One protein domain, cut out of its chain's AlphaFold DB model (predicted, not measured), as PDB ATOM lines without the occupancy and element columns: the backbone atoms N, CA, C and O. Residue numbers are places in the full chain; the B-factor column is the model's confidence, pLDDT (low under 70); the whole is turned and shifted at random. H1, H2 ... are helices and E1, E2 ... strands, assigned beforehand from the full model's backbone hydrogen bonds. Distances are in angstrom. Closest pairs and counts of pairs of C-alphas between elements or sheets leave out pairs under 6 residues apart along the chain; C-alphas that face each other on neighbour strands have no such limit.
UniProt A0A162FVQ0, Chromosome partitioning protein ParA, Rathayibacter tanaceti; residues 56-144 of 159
ATOM      1  N   THR A  56     145.077 154.035 231.636       93.62
ATOM      2  CA  THR A  56     144.941 153.953 233.096       93.62
ATOM      3  C   THR A  56     144.336 152.626 233.528       93.62
ATOM      4  O   THR A  56     144.877 151.953 234.398       93.62
ATOM      5  N   THR A  57     143.265 152.191 232.859       94.81
ATOM      6  CA  THR A  57     142.631 150.893 233.114       94.81
ATOM      7  C   THR A  57     143.611 149.740 232.915       94.81
ATOM      8  O   THR A  57     143.682 148.842 233.751       94.81
ATOM      9  N   THR A  58     144.399 149.772 231.840       95.56
ATOM     10  CA  THR A  58     145.417 148.754 231.562       95.56
ATOM     11  C   THR A  58     146.527 148.803 232.604       95.56
ATOM     12  O   THR A  58     146.924 147.754 233.090       95.56
ATOM     13  N   THR A  59     146.989 149.992 233.004       96.44
ATOM     14  CA  THR A  59     148.011 150.171 234.047       96.44
ATOM     15  C   THR A  59     147.564 149.577 235.381       96.44
ATOM     16  O   THR A  59     148.330 148.836 235.990       96.44
ATOM     17  N   ILE A  60     146.328 149.854 235.813       96.00
ATOM     18  CA  ILE A  60     145.768 149.325 237.067       96.00
ATOM     19  C   ILE A  60     145.734 147.799 237.028       96.00
ATOM     20  O   ILE A  60     146.287 147.151 237.913       96.00
ATOM     21  N   ASN A  61     145.122 147.227 235.987       96.50
ATOM     22  CA  ASN A  61     144.962 145.777 235.886       96.50
ATOM     23  C   ASN A  61     146.312 145.074 235.729       96.50
ATOM     24  O   ASN A  61     146.583 144.110 236.432       96.50
ATOM     25  N   LEU A  62     147.196 145.589 234.870       95.75
ATOM     26  CA  LEU A  62     148.538 145.038 234.703       95.75
ATOM     27  C   LEU A  62     149.321 145.086 236.019       95.75
ATOM     28  O   LEU A  62     149.960 144.102 236.376       95.75
ATOM     29  N   GLY A  63     149.269 146.206 236.742       96.38
ATOM     30  CA  GLY A  63     149.952 146.349 238.024       96.38
ATOM     31  C   GLY A  63     149.424 145.381 239.079       96.38
ATOM     32  O   GLY A  63     150.220 144.691 239.712       96.38
ATOM     33  N   ALA A  64     148.100 145.277 239.217       96.19
ATOM     34  CA  ALA A  64     147.460 144.356 240.151       96.19
ATOM     35  C   ALA A  64     147.789 142.893 239.823       96.19
ATOM     36  O   ALA A  64     148.261 142.168 240.690       96.19
ATOM     37  N   THR A  65     147.659 142.481 238.558       95.00
ATOM     38  CA  THR A  65     147.986 141.114 238.134       95.00
ATOM     39  C   THR A  65     149.464 140.793 238.345       95.00
ATOM     40  O   THR A  65     149.805 139.714 238.816       95.00
ATOM     41  N   LEU A  66     150.380 141.721 238.041       93.88
ATOM     42  CA  LEU A  66     151.802 141.507 238.325       93.88
ATOM     43  C   LEU A  66     152.048 141.326 239.830       93.88
ATOM     44  O   LEU A  66     152.849 140.467 240.198       93.88
ATOM     45  N   ALA A  67     151.363 142.099 240.675       94.31
ATOM     46  CA  ALA A  67     151.449 141.969 242.124       94.31
ATOM     47  C   ALA A  67     150.899 140.625 242.631       94.31
ATOM     48  O   ALA A  67     151.544 139.983 243.458       94.31
ATOM     49  N   GLU A  68     149.790 140.140 242.064       92.75
ATOM     50  CA  GLU A  68     149.237 138.804 242.338       92.75
ATOM     51  C   GLU A  68     150.217 137.675 241.982       92.75
ATOM     52  O   GLU A  68     150.316 136.697 242.716       92.75
ATOM     53  N   TYR A  69     151.023 137.838 240.926       91.44
ATOM     54  CA  TYR A  69     152.136 136.929 240.595       91.44
ATOM     55  C   TYR A  69     153.390 137.140 241.474       91.44
ATOM     56  O   TYR A  69     154.504 136.784 241.078       91.44
ATOM     57  N   GLY A  70     153.248 137.765 242.645       91.19
ATOM     58  CA  GLY A  70     154.319 137.954 243.626       91.19
ATOM     59  C   GLY A  70     155.332 139.040 243.261       91.19
ATOM     60  O   GLY A  70     156.438 139.060 243.802       91.19
ATOM     61  N   ARG A  71     155.017 139.944 242.325       92.94
ATOM     62  CA  ARG A  71     155.924 141.040 241.942       92.94
ATOM     63  C   ARG A  71     155.691 142.261 242.824       92.94
ATOM     64  O   ARG A  71     154.569 142.585 243.174       92.94
ATOM     65  N   ARG A  72     156.756 143.012 243.106       94.88
ATOM     66  CA  ARG A  72     156.632 144.360 243.674       94.88
ATOM     67  C   ARG A  72     156.447 145.357 242.544       94.88
ATOM     68  O   ARG A  72     157.284 145.415 241.640       94.88
ATOM     69  N   VAL A  73     155.361 146.114 242.594       96.69
ATOM     70  CA  VAL A  73     154.962 147.048 241.546       96.69
ATOM     71  C   VAL A  73     154.802 148.435 242.146       96.69
ATOM     72  O   VAL A  73     154.107 148.622 243.139       96.69
ATOM     73  N   LEU A  74     155.437 149.413 241.507       97.62
ATOM     74  CA  LEU A  74     155.211 150.824 241.775       97.62
ATOM     75  C   LEU A  74     154.564 151.443 240.538       97.62
ATOM     76  O   LEU A  74     155.200 151.560 239.490       97.62
ATOM     77  N   ALA A  75     153.298 151.809 240.666       97.00
ATOM     78  CA  ALA A  75     152.580 152.593 239.682       97.00
ATOM     79  C   ALA A  75     152.941 154.075 239.856       97.00
ATOM     80  O   ALA A  75     153.043 154.565 240.977       97.00
ATOM     81  N   ILE A  76     153.153 154.801 238.763       95.88
ATOM     82  CA  ILE A  76     153.427 156.241 238.809       95.88
ATOM     83  C   ILE A  76     152.395 156.917 237.924       95.88
ATOM     84  O   ILE A  76     152.293 156.591 236.739       95.88
ATOM     85  N   ASP A  77     151.607 157.806 238.516       92.50
ATOM     86  CA  ASP A  77     150.605 158.578 237.801       92.50
ATOM     87  C   ASP A  77     151.276 159.789 237.152       92.50
ATOM     88  O   ASP A  77     152.003 160.525 237.809       92.50
ATOM     89  N   PHE A  78     151.060 159.963 235.853       90.12
ATOM     90  CA  PHE A  78     151.541 161.104 235.068       90.12
ATOM     91  C   PHE A  78     150.372 161.823 234.380       90.12
ATOM     92  O   PHE A  78     150.570 162.553 233.415       90.12
ATOM     93  N   ASP A  79     149.146 161.594 234.849       87.75
ATOM     94  CA  ASP A  79     147.952 162.278 234.372       87.75
ATOM     95  C   ASP A  79     147.513 163.310 235.429       87.75
ATOM     96  O   ASP A  79     147.213 162.916 236.560       87.75
ATOM     97  N   PRO A  80     147.432 164.616 235.103       84.94
ATOM     98  CA  PRO A  80     146.973 165.642 236.042       84.94
ATOM     99  C   PRO A  80     145.582 165.372 236.644       84.94
ATOM    100  O   PRO A  80     145.238 165.940 237.679       84.94
ATOM    101  N   GLN A  81     144.772 164.506 236.021       87.50
ATOM    102  CA  GLN A  81     143.465 164.095 236.543       87.50
ATOM    103  C   GLN A  81     143.549 163.091 237.704       87.50
ATOM    104  O   GLN A  81     142.528 162.803 238.328       87.50
ATOM    105  N   GLY A  82     144.721 162.514 237.991       88.19
ATOM    106  CA  GLY A  82     144.902 161.584 239.110       88.19
ATOM    107  C   GLY A  82     144.126 160.267 238.964       88.19
ATOM    108  O   GLY A  82     143.811 159.602 239.957       88.19
ATOM    109  N   ALA A  83     143.758 159.891 237.732       91.50
ATOM    110  CA  ALA A  83     142.847 158.779 237.465       91.50
ATOM    111  C   ALA A  83     143.408 157.418 237.913       91.50
ATOM    112  O   ALA A  83     142.636 156.517 238.253       91.50
ATOM    113  N   LEU A  84     144.735 157.249 237.928       93.88
ATOM    114  CA  LEU A  84     145.375 156.014 238.383       93.88
ATOM    115  C   LEU A  84     145.224 155.854 239.894       93.88
ATOM    116  O   LEU A  84     144.799 154.802 240.368       93.88
ATOM    117  N   SER A  85     145.523 156.918 240.637       92.69
ATOM    118  CA  SER A  85     145.434 156.935 242.102       92.69
ATOM    119  C   SER A  85     143.991 156.756 242.570       92.69
ATOM    120  O   SER A  85     143.717 155.917 243.430       92.69
ATOM    121  N   ALA A  86     143.052 157.462 241.929       92.31
ATOM    122  CA  ALA A  86     141.624 157.315 242.185       92.31
ATOM    123  C   ALA A  86     141.131 155.888 241.891       92.31
ATOM    124  O   ALA A  86     140.430 155.294 242.711       92.31
ATOM    125  N   GLY A  87     141.542 155.299 240.761       92.75
ATOM    126  CA  GLY A  87     141.187 153.925 240.396       92.75
ATOM    127  C   GLY A  87     141.753 152.854 241.339       92.75
ATOM    128  O   GLY A  87     141.184 151.771 241.441       92.75
ATOM    129  N   LEU A  88     142.833 153.164 242.063       94.06
ATOM    130  CA  LEU A  88     143.419 152.316 243.110       94.06
ATOM    131  C   LEU A  88     142.868 152.617 244.516       94.06
ATOM    132  O   LEU A  88     143.271 151.973 245.489       94.06
ATOM    133  N   GLY A  89     141.940 153.571 244.637       91.81
ATOM    134  CA  GLY A  89     141.323 153.961 245.904       91.81
ATOM    135  C   GLY A  89     142.255 154.736 246.839       91.81
ATOM    136  O   GLY A  89     142.076 154.674 248.054       91.81
ATOM    137  N   VAL A  90     143.254 155.438 246.296       91.81
ATOM    138  CA  VAL A  90     144.209 156.251 247.060       91.81
ATOM    139  C   VAL A  90     143.797 157.721 247.006       91.81
ATOM    140  O   VAL A  90     143.632 158.287 245.927       91.81
ATOM    141  N   ALA A  91     143.642 158.346 248.176       84.56
ATOM    142  CA  ALA A  91     143.357 159.775 248.292       84.56
ATOM    143  C   ALA A  91     144.633 160.610 248.087       84.56
ATOM    144  O   ALA A  91     145.684 160.282 248.639       84.56
ATOM    145  N   THR A  92     144.532 161.694 247.314       82.75
ATOM    146  CA  THR A  92     145.692 162.485 246.859       82.75
ATOM    147  C   THR A  92     145.689 163.948 247.306       82.75
ATOM    148  O   THR A  92     146.637 164.655 246.990       82.75
ATOM    149  N   TYR A  93     144.675 164.398 248.057       76.19
ATOM    150  CA  TYR A  93     144.463 165.819 248.386       76.19
ATOM    151  C   TYR A  93     145.677 166.517 249.027       76.19
ATOM    152  O   TYR A  93     146.006 167.616 248.603       76.19
ATOM    153  N   ASP A  94     146.365 165.861 249.968       81.06
ATOM    154  CA  ASP A  94     147.563 166.396 250.648       81.06
ATOM    155  C   ASP A  94     148.794 165.489 250.455       81.06
ATOM    156  O   ASP A  94     149.695 165.420 251.295       81.06
ATOM    157  N   ALA A  95     148.815 164.690 249.384       87.12
ATOM    158  CA  ALA A  95     149.923 163.778 249.132       87.12
ATOM    159  C   ALA A  95     151.059 164.485 248.386       87.12
ATOM    160  O   ALA A  95     150.809 165.220 247.439       87.12
ATOM    161  N   VAL A  96     152.307 164.172 248.749       93.06
ATOM    162  CA  VAL A  96     153.456 164.431 247.874       93.06
ATOM    163  C   VAL A  96     153.237 163.664 246.572       93.06
ATOM    164  O   VAL A  96     152.923 162.470 246.591       93.06
ATOM    165  N   THR A  97     153.390 164.353 245.451       93.50
ATOM    166  CA  THR A  97     153.069 163.839 244.120       93.50
ATOM    167  C   THR A  97     154.312 163.692 243.253       93.50
ATOM    168  O   THR A  97     155.416 164.110 243.605       93.50
ATOM    169  N   ILE A  98     154.135 163.120 242.061       92.75
ATOM    170  CA  ILE A  98     155.185 163.106 241.044       92.75
ATOM    171  C   ILE A  98     155.644 164.523 240.673       92.75
ATOM    172  O   ILE A  98     156.810 164.711 240.341       92.75
ATOM    173  N   TYR A  99     154.758 165.518 240.759       91.00
ATOM    174  CA  TYR A  99     155.075 166.909 240.451       91.00
ATOM    175  C   TYR A  99     156.152 167.458 241.396       91.00
ATOM    176  O   TYR A  99     157.151 168.004 240.929       91.00
ATOM    177  N   ASP A 100     156.020 167.211 242.701       91.00
ATOM    178  CA  ASP A 100     156.994 167.635 243.716       91.00
ATOM    179  C   ASP A 100     158.380 167.017 243.488       91.00
ATOM    180  O   ASP A 100     159.416 167.676 243.622       91.00
ATOM    181  N   LEU A 101     158.403 165.746 243.078       91.31
ATOM    182  CA  LEU A 101     159.637 165.038 242.738       91.31
ATOM    183  C   LEU A 101     160.282 165.575 241.456       91.31
ATOM    184  O   LEU A 101     161.508 165.639 241.366       91.31
ATOM    185  N   LEU A 102     159.476 165.953 240.460       89.12
ATOM    186  CA  LEU A 102     159.965 166.517 239.200       89.12
ATOM    187  C   LEU A 102     160.534 167.923 239.395       89.12
ATOM    188  O   LEU A 102     161.586 168.225 238.836       89.12
ATOM    189  N   LEU A 103     159.889 168.749 240.223       87.88
ATOM    190  CA  LEU A 103     160.403 170.065 240.605       87.88
ATOM    191  C   LEU A 103     161.577 170.000 241.591       87.88
ATOM    192  O   LEU A 103     162.287 170.987 241.775       87.88
ATOM    193  N   GLY A 104     161.783 168.855 242.243       86.31
ATOM    194  CA  GLY A 104     162.823 168.672 243.252       86.31
ATOM    195  C   GLY A 104     162.538 169.386 244.576       86.31
ATOM    196  O   GLY A 104     163.467 169.568 245.369       86.31
ATOM    197  N   THR A 105     161.283 169.783 244.829       89.31
ATOM    198  CA  THR A 105     160.832 170.287 246.140       89.31
ATOM    199  C   THR A 105     160.903 169.182 247.190       89.31
ATOM    200  O   THR A 105     161.280 169.441 248.332       89.31
ATOM    201  N   VAL A 106     160.652 167.938 246.771       91.62
ATOM    202  CA  VAL A 106     160.931 166.720 247.535       91.62
ATOM    203  C   VAL A 106     162.043 165.937 246.841       91.62
ATOM    204  O   VAL A 106     162.010 165.713 245.631       91.62
ATOM    205  N   LYS A 107     163.065 165.535 247.607       90.75
ATOM    206  CA  LYS A 107     164.247 164.835 247.073       90.75
ATOM    207  C   LYS A 107     164.161 163.324 247.193       90.75
ATOM    208  O   LYS A 107     164.736 162.638 246.350       90.75
ATOM    209  N   ASP A 108     163.504 162.820 248.236       92.94
ATOM    210  CA  ASP A 108     163.341 161.388 248.452       92.94
ATOM    211  C   ASP A 108     162.032 160.903 247.808       92.94
ATOM    212  O   ASP A 108     160.943 161.259 248.263       92.94
ATOM    213  N   PRO A 109     162.097 160.059 246.762       91.44
ATOM    214  CA  PRO A 109     160.907 159.499 246.143       91.44
ATOM    215  C   PRO A 109     160.042 158.677 247.104       91.44
ATOM    216  O   PRO A 109     158.838 158.572 246.878       91.44
ATOM    217  N   ALA A 110     160.623 158.112 248.171       93.88
ATOM    218  CA  ALA A 110     159.887 157.318 249.147       93.88
ATOM    219  C   ALA A 110     158.784 158.122 249.854       93.88
ATOM    220  O   ALA A 110     157.753 157.551 250.213       93.88
ATOM    221  N   GLU A 111     158.948 159.440 249.984       93.56
ATOM    222  CA  GLU A 111     157.955 160.339 250.585       93.56
ATOM    223  C   GLU A 111     156.677 160.472 249.740       93.56
ATOM    224  O   GLU A 111     155.595 160.716 250.283       93.56
ATOM    225  N   ALA A 112     156.773 160.267 248.422       94.62
ATOM    226  CA  ALA A 112     155.644 160.336 247.490       94.62
ATOM    227  C   ALA A 112     154.896 159.005 247.344       94.62
ATOM    228  O   ALA A 112     153.796 158.945 246.796       94.62
ATOM    229  N   ILE A 113     155.485 157.911 247.823       95.88
ATOM    230  CA  ILE A 113     154.902 156.584 247.678       95.88
ATOM    231  C   ILE A 113     153.696 156.429 248.610       95.88
ATOM    232  O   ILE A 113     153.752 156.727 249.805       95.88
ATOM    233  N   ARG A 114     152.602 155.892 248.076       95.12
ATOM    234  CA  ARG A 114     151.385 155.547 248.811       95.12
ATOM    235  C   ARG A 114     151.053 154.075 248.613       95.12
ATOM    236  O   ARG A 114     151.026 153.576 247.488       95.12
ATOM    237  N   THR A 115     150.804 153.380 249.715       95.06
ATOM    238  CA  THR A 115     150.367 151.982 249.681       95.06
ATOM    239  C   THR A 115     148.926 151.909 249.210       95.06
ATOM    240  O   THR A 115     148.080 152.694 249.643       95.06
ATOM    241  N   THR A 116     148.644 150.974 248.306       95.88
ATOM    242  CA  THR A 116     147.276 150.720 247.849       95.88
ATOM    243  C   THR A 116     146.635 149.609 248.677       95.88
ATOM    244  O   THR A 116     147.264 148.976 249.523       95.88
ATOM    245  N   ARG A 117     145.359 149.326 248.415       94.06
ATOM    246  CA  ARG A 117     144.678 148.162 248.999       94.06
ATOM    247  C   ARG A 117     145.129 146.825 248.402       94.06
ATOM    248  O   ARG A 117     144.746 145.787 248.933       94.06
ATOM    249  N   VAL A 118     145.882 146.842 247.303       95.25
ATOM    250  CA  VAL A 118     146.389 145.646 246.627       95.25
ATOM    251  C   VAL A 118     147.793 145.345 247.166       95.25
ATOM    252  O   VAL A 118     148.705 146.149 246.956       95.25
ATOM    253  N   PRO A 119     148.005 144.213 247.865       95.19
ATOM    254  CA  PRO A 119     149.321 143.854 248.387       95.19
ATOM    255  C   PRO A 119     150.370 143.785 247.273       95.19
ATOM    256  O   PRO A 119     150.123 143.209 246.220       95.19
ATOM    257  N   GLY A 120     151.545 144.374 247.504       94.69
ATOM    258  CA  GLY A 120     152.633 144.405 246.519       94.69
ATOM    259  C   GLY A 120     152.485 145.462 245.416       94.69
ATOM    260  O   GLY A 120     153.406 145.595 244.607       94.69
ATOM    261  N   LEU A 121     151.388 146.230 245.403       97.62
ATOM    262  CA  LEU A 121     151.167 147.359 244.501       97.62
ATOM    263  C   LEU A 121     151.102 148.675 245.281       97.62
ATOM    264  O   LEU A 121     150.213 148.905 246.101       97.62
ATOM    265  N   ASP A 122     152.020 149.572 244.960       97.44
ATOM    266  CA  ASP A 122     152.078 150.929 245.491       97.44
ATOM    267  C   ASP A 122     151.905 151.952 244.364       97.44
ATOM    268  O   ASP A 122     152.070 151.621 243.187       97.44
ATOM    269  N   VAL A 123     151.596 153.201 244.711       97.00
ATOM    270  CA  VAL A 123     151.398 154.284 243.740       97.00
ATOM    271  C   VAL A 123     152.120 155.567 244.154       97.00
ATOM    272  O   VAL A 123     152.134 155.918 245.330       97.00
ATOM    273  N   ILE A 124     152.704 156.278 243.191       96.56
ATOM    274  CA  ILE A 124     153.026 157.705 243.315       96.56
ATOM    275  C   ILE A 124     151.934 158.487 242.587       96.56
ATOM    276  O   ILE A 124     151.758 158.273 241.384       96.56
ATOM    277  N   PRO A 125     151.198 159.362 243.289       95.31
ATOM    278  CA  PRO A 125     150.079 160.075 242.705       95.31
ATOM    279  C   PRO A 125     150.505 161.283 241.870       95.31
ATOM    280  O   PRO A 125     151.624 161.784 241.977       95.31
ATOM    281  N   ALA A 126     149.555 161.779 241.084       91.81
ATOM    282  CA  ALA A 126     149.604 163.064 240.405       91.81
ATOM    283  C   ALA A 126     148.457 163.949 240.903       91.81
ATOM    284  O   ALA A 126     147.459 163.459 241.442       91.81
ATOM    285  N   ASN A 127     148.605 165.254 240.708       86.69
ATOM    286  CA  ASN A 127     147.572 166.246 240.958       86.69
ATOM    287  C   ASN A 127     147.500 167.240 239.787       86.69
ATOM    288  O   ASN A 127     148.277 167.167 238.831       86.69
ATOM    289  N   ILE A 128     146.562 168.184 239.879       86.00
ATOM    290  CA  ILE A 128     146.329 169.182 238.833       86.00
ATOM    291  C   ILE A 128     147.553 170.071 238.568       86.00
ATOM    292  O   ILE A 128     147.729 170.522 237.436       86.00
ATOM    293  N   ASP A 129     148.437 170.263 239.551       84.12
ATOM    294  CA  ASP A 129     149.660 171.062 239.404       84.12
ATOM    295  C   ASP A 129     150.624 170.455 238.374       84.12
ATOM    296  O   ASP A 129     151.401 171.174 237.744       84.12
ATOM    297  N   LEU A 130     150.507 169.150 238.090       82.88
ATOM    298  CA  LEU A 130     151.252 168.497 237.015       82.88
ATOM    299  C   LEU A 130     150.980 169.130 235.638       82.88
ATOM    300  O   LEU A 130     151.870 169.143 234.792       82.88
ATOM    301  N   SER A 131     149.801 169.726 235.423       80.44
ATOM    302  CA  SER A 131     149.502 170.472 234.189       80.44
ATOM    303  C   SER A 131     150.393 171.712 234.010       80.44
ATOM    304  O   SER A 131     150.739 172.069 232.885       80.44
ATOM    305  N   ALA A 132     150.833 172.340 235.107       72.56
ATOM    306  CA  ALA A 132     151.803 173.431 235.061       72.56
ATOM    307  C   ALA A 132     153.212 172.906 234.744       72.56
ATOM    308  O   ALA A 132     153.951 173.523 233.974       72.56
ATOM    309  N   ALA A 133     153.567 171.728 235.271       69.88
ATOM    310  CA  ALA A 133     154.812 171.064 234.903       69.88
ATOM    311  C   ALA A 133     154.843 170.631 233.438       69.88
ATOM    312  O   ALA A 133     155.918 170.686 232.864       69.88
ATOM    313  N   GLU A 134     153.733 170.258 232.792       67.56
ATOM    314  CA  GLU A 134     153.743 169.968 231.347       67.56
ATOM    315  C   GLU A 134     154.300 171.151 230.539       67.56
ATOM    316  O   GLU A 134     155.143 170.957 229.667       67.56
ATOM    317  N   VAL A 135     153.919 172.386 230.882       64.19
ATOM    318  CA  VAL A 135     154.438 173.598 230.225       64.19
ATOM    319  C   VAL A 135     155.935 173.789 230.493       64.19
ATOM    320  O   VAL A 135     156.687 174.148 229.587       64.19
ATOM    321  N   HIS A 136     156.387 173.536 231.723       58.88
ATOM    322  CA  HIS A 136     157.795 173.692 232.104       58.88
ATOM    323  C   HIS A 136     158.683 172.574 231.518       58.88
ATOM    324  O   HIS A 136     159.749 172.844 230.970       58.88
ATOM    325  N   LEU A 137     158.215 171.324 231.545       59.16
ATOM    326  CA  LEU A 137     158.911 170.123 231.070       59.16
ATOM    327  C   LEU A 137     159.014 170.062 229.541       59.16
ATOM    328  O   LEU A 137     159.978 169.501 229.025       59.16
ATOM    329  N   VAL A 138     158.063 170.658 228.810       56.69
ATOM    330  CA  VAL A 138     158.157 170.822 227.347       56.69
ATOM    331  C   VAL A 138     159.344 171.714 226.959       56.69
ATOM    332  O   VAL A 138     159.947 171.493 225.909       56.69
ATOM    333  N   ASN A 139     159.731 172.663 227.818       42.06
ATOM    334  CA  ASN A 139     160.870 173.555 227.585       42.06
ATOM    335  C   ASN A 139     162.196 173.034 228.165       42.06
ATOM    336  O   ASN A 139     163.259 173.432 227.692       42.06
ATOM    337  N   GLU A 140     162.154 172.143 229.157       44.84
ATOM    338  CA  GLU A 140     163.335 171.652 229.878       44.84
ATOM    339  C   GLU A 140     163.755 170.220 229.532       44.84
ATOM    340  O   GLU A 140     164.517 169.648 230.295       44.84
ATOM    341  N   ALA A 141     163.308 169.597 228.435       40.62
ATOM    342  CA  ALA A 141     163.640 168.190 228.173       40.62
ATOM    343  C   ALA A 141     165.156 167.883 228.320       40.62
ATOM    344  O   ALA A 141     165.971 168.331 227.506       40.62
ATOM    345  N   PRO A 142     165.536 167.016 229.282       39.50
ATOM    346  CA  PRO A 142     166.261 165.837 228.843       39.50
ATOM    347  C   PRO A 142     165.735 164.538 229.465       39.50
ATOM    348  O   PRO A 142     165.319 164.471 230.618       39.50
ATOM    349  N   ALA A 143     165.822 163.489 228.642       38.94
ATOM    350  CA  ALA A 143     166.018 162.080 228.975       38.94
ATOM    351  C   ALA A 143     165.540 161.613 230.361       38.94
ATOM    352  O   ALA A 143     166.214 161.844 231.361       38.94
ATOM    353  N   SER A 144     164.437 160.855 230.373       42.38
ATOM    354  CA  SER A 144     164.012 159.911 231.421       42.38
ATOM    355  C   SER A 144     165.001 159.783 232.593       42.38
ATOM    356  O   SER A 144     165.879 158.909 232.586       42.38
TER     357      SER A 144
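AT A GLANCE: This is residues 56 to 144 of the 159 residues of the protein "Chromosome partitioning protein ParA" of Rathayibacter tanaceti (UniProt A0A162FVQ0). A short ribbon of two parallel strands, E1 and E2 side by side, has helix H1 packed on it and small H2 beside the start of H1. Near the strands' last residues, 76 and 124, come the short helices H3 and H4; H5 lies beyond, at the far end from H1, and residues 138 to 144 stick out. The 89 printed residues hold five named helices and two named strands, in the order H1 E1 H2 H3 H4 E2 H5, and the class is mostly helix. The whole is compact, with a radius of gyration of the C-alphas of 13.2 A, yet elongated in outline, spanning 39 by 26 by 23 A.

HOW THE PARTS SIT: Begin at H1, residues 56 to 68, and look across to E1, residues 73 to 76: their closest C-alphas, those of Gly 63 and Val 73, are 6.2 A apart. H2, residues 83 to 87, touches H1, which meets it with residues 56 to 60 alone; the closest C-alphas are those of Thr 56 and Leu 84, 5.7 A. Next find H3, residues 98 to 103, and H4, residues 109 to 112; they only just touch, with 3 pairs of C-alphas within 8 A, the closest being Leu 101 and Pro 109 at 6.6 A. E2, residues 121 to 124, is the parallel neighbour of E1 at 23 degrees; look for N 75 and O 122 at 2.8 A and N 122 and O 73 at 2.9 A. E1, then H2, H3 and H4, then E2 form a strand-helix-strand unit, two parallel neighbour strands with helices between them along the chain. Residues 114 to 115 pair briefly with residues 122 to 123 of E2, antiparallel. H5, residues 130 to 139, only just touches H3, with 3 pairs of C-alphas within 8 A, the closest being Tyr 99 and Leu 130 at 5.4 A; they run the same way at a steep tilt of 43 degrees. H1 and H5 are apart. In H1, H2 and H3 every O i to N i+4 pair is within hydrogen-bond range, in H5 4 of 6 are, and H4 is too short for such a pair but has its 1 O i to N i+3 pair within range.

IN THESE COORDINATES: Find C-alpha 56 at (144.941, 153.953, 233.096), where H1 begins; it runs 18.3 A to C-alpha 68. E1 spans 9.7 A from C-alpha 73 at (154.962, 147.048, 241.546), and E2 10.6 A from C-alpha 121. H2, H3 and H4 are short. H5 runs 14.4 A and ends at C-alpha 139, (160.870, 173.555, 227.585).

THE WHOLE: The C-alphas farthest apart are those of Tyr 69 and Asn 139, 39.8 A. The printed part has no cut, and no link between named elements is long. The mean pLDDT of the printed part is 86.4; look for values under 70 at residues 133 to 144.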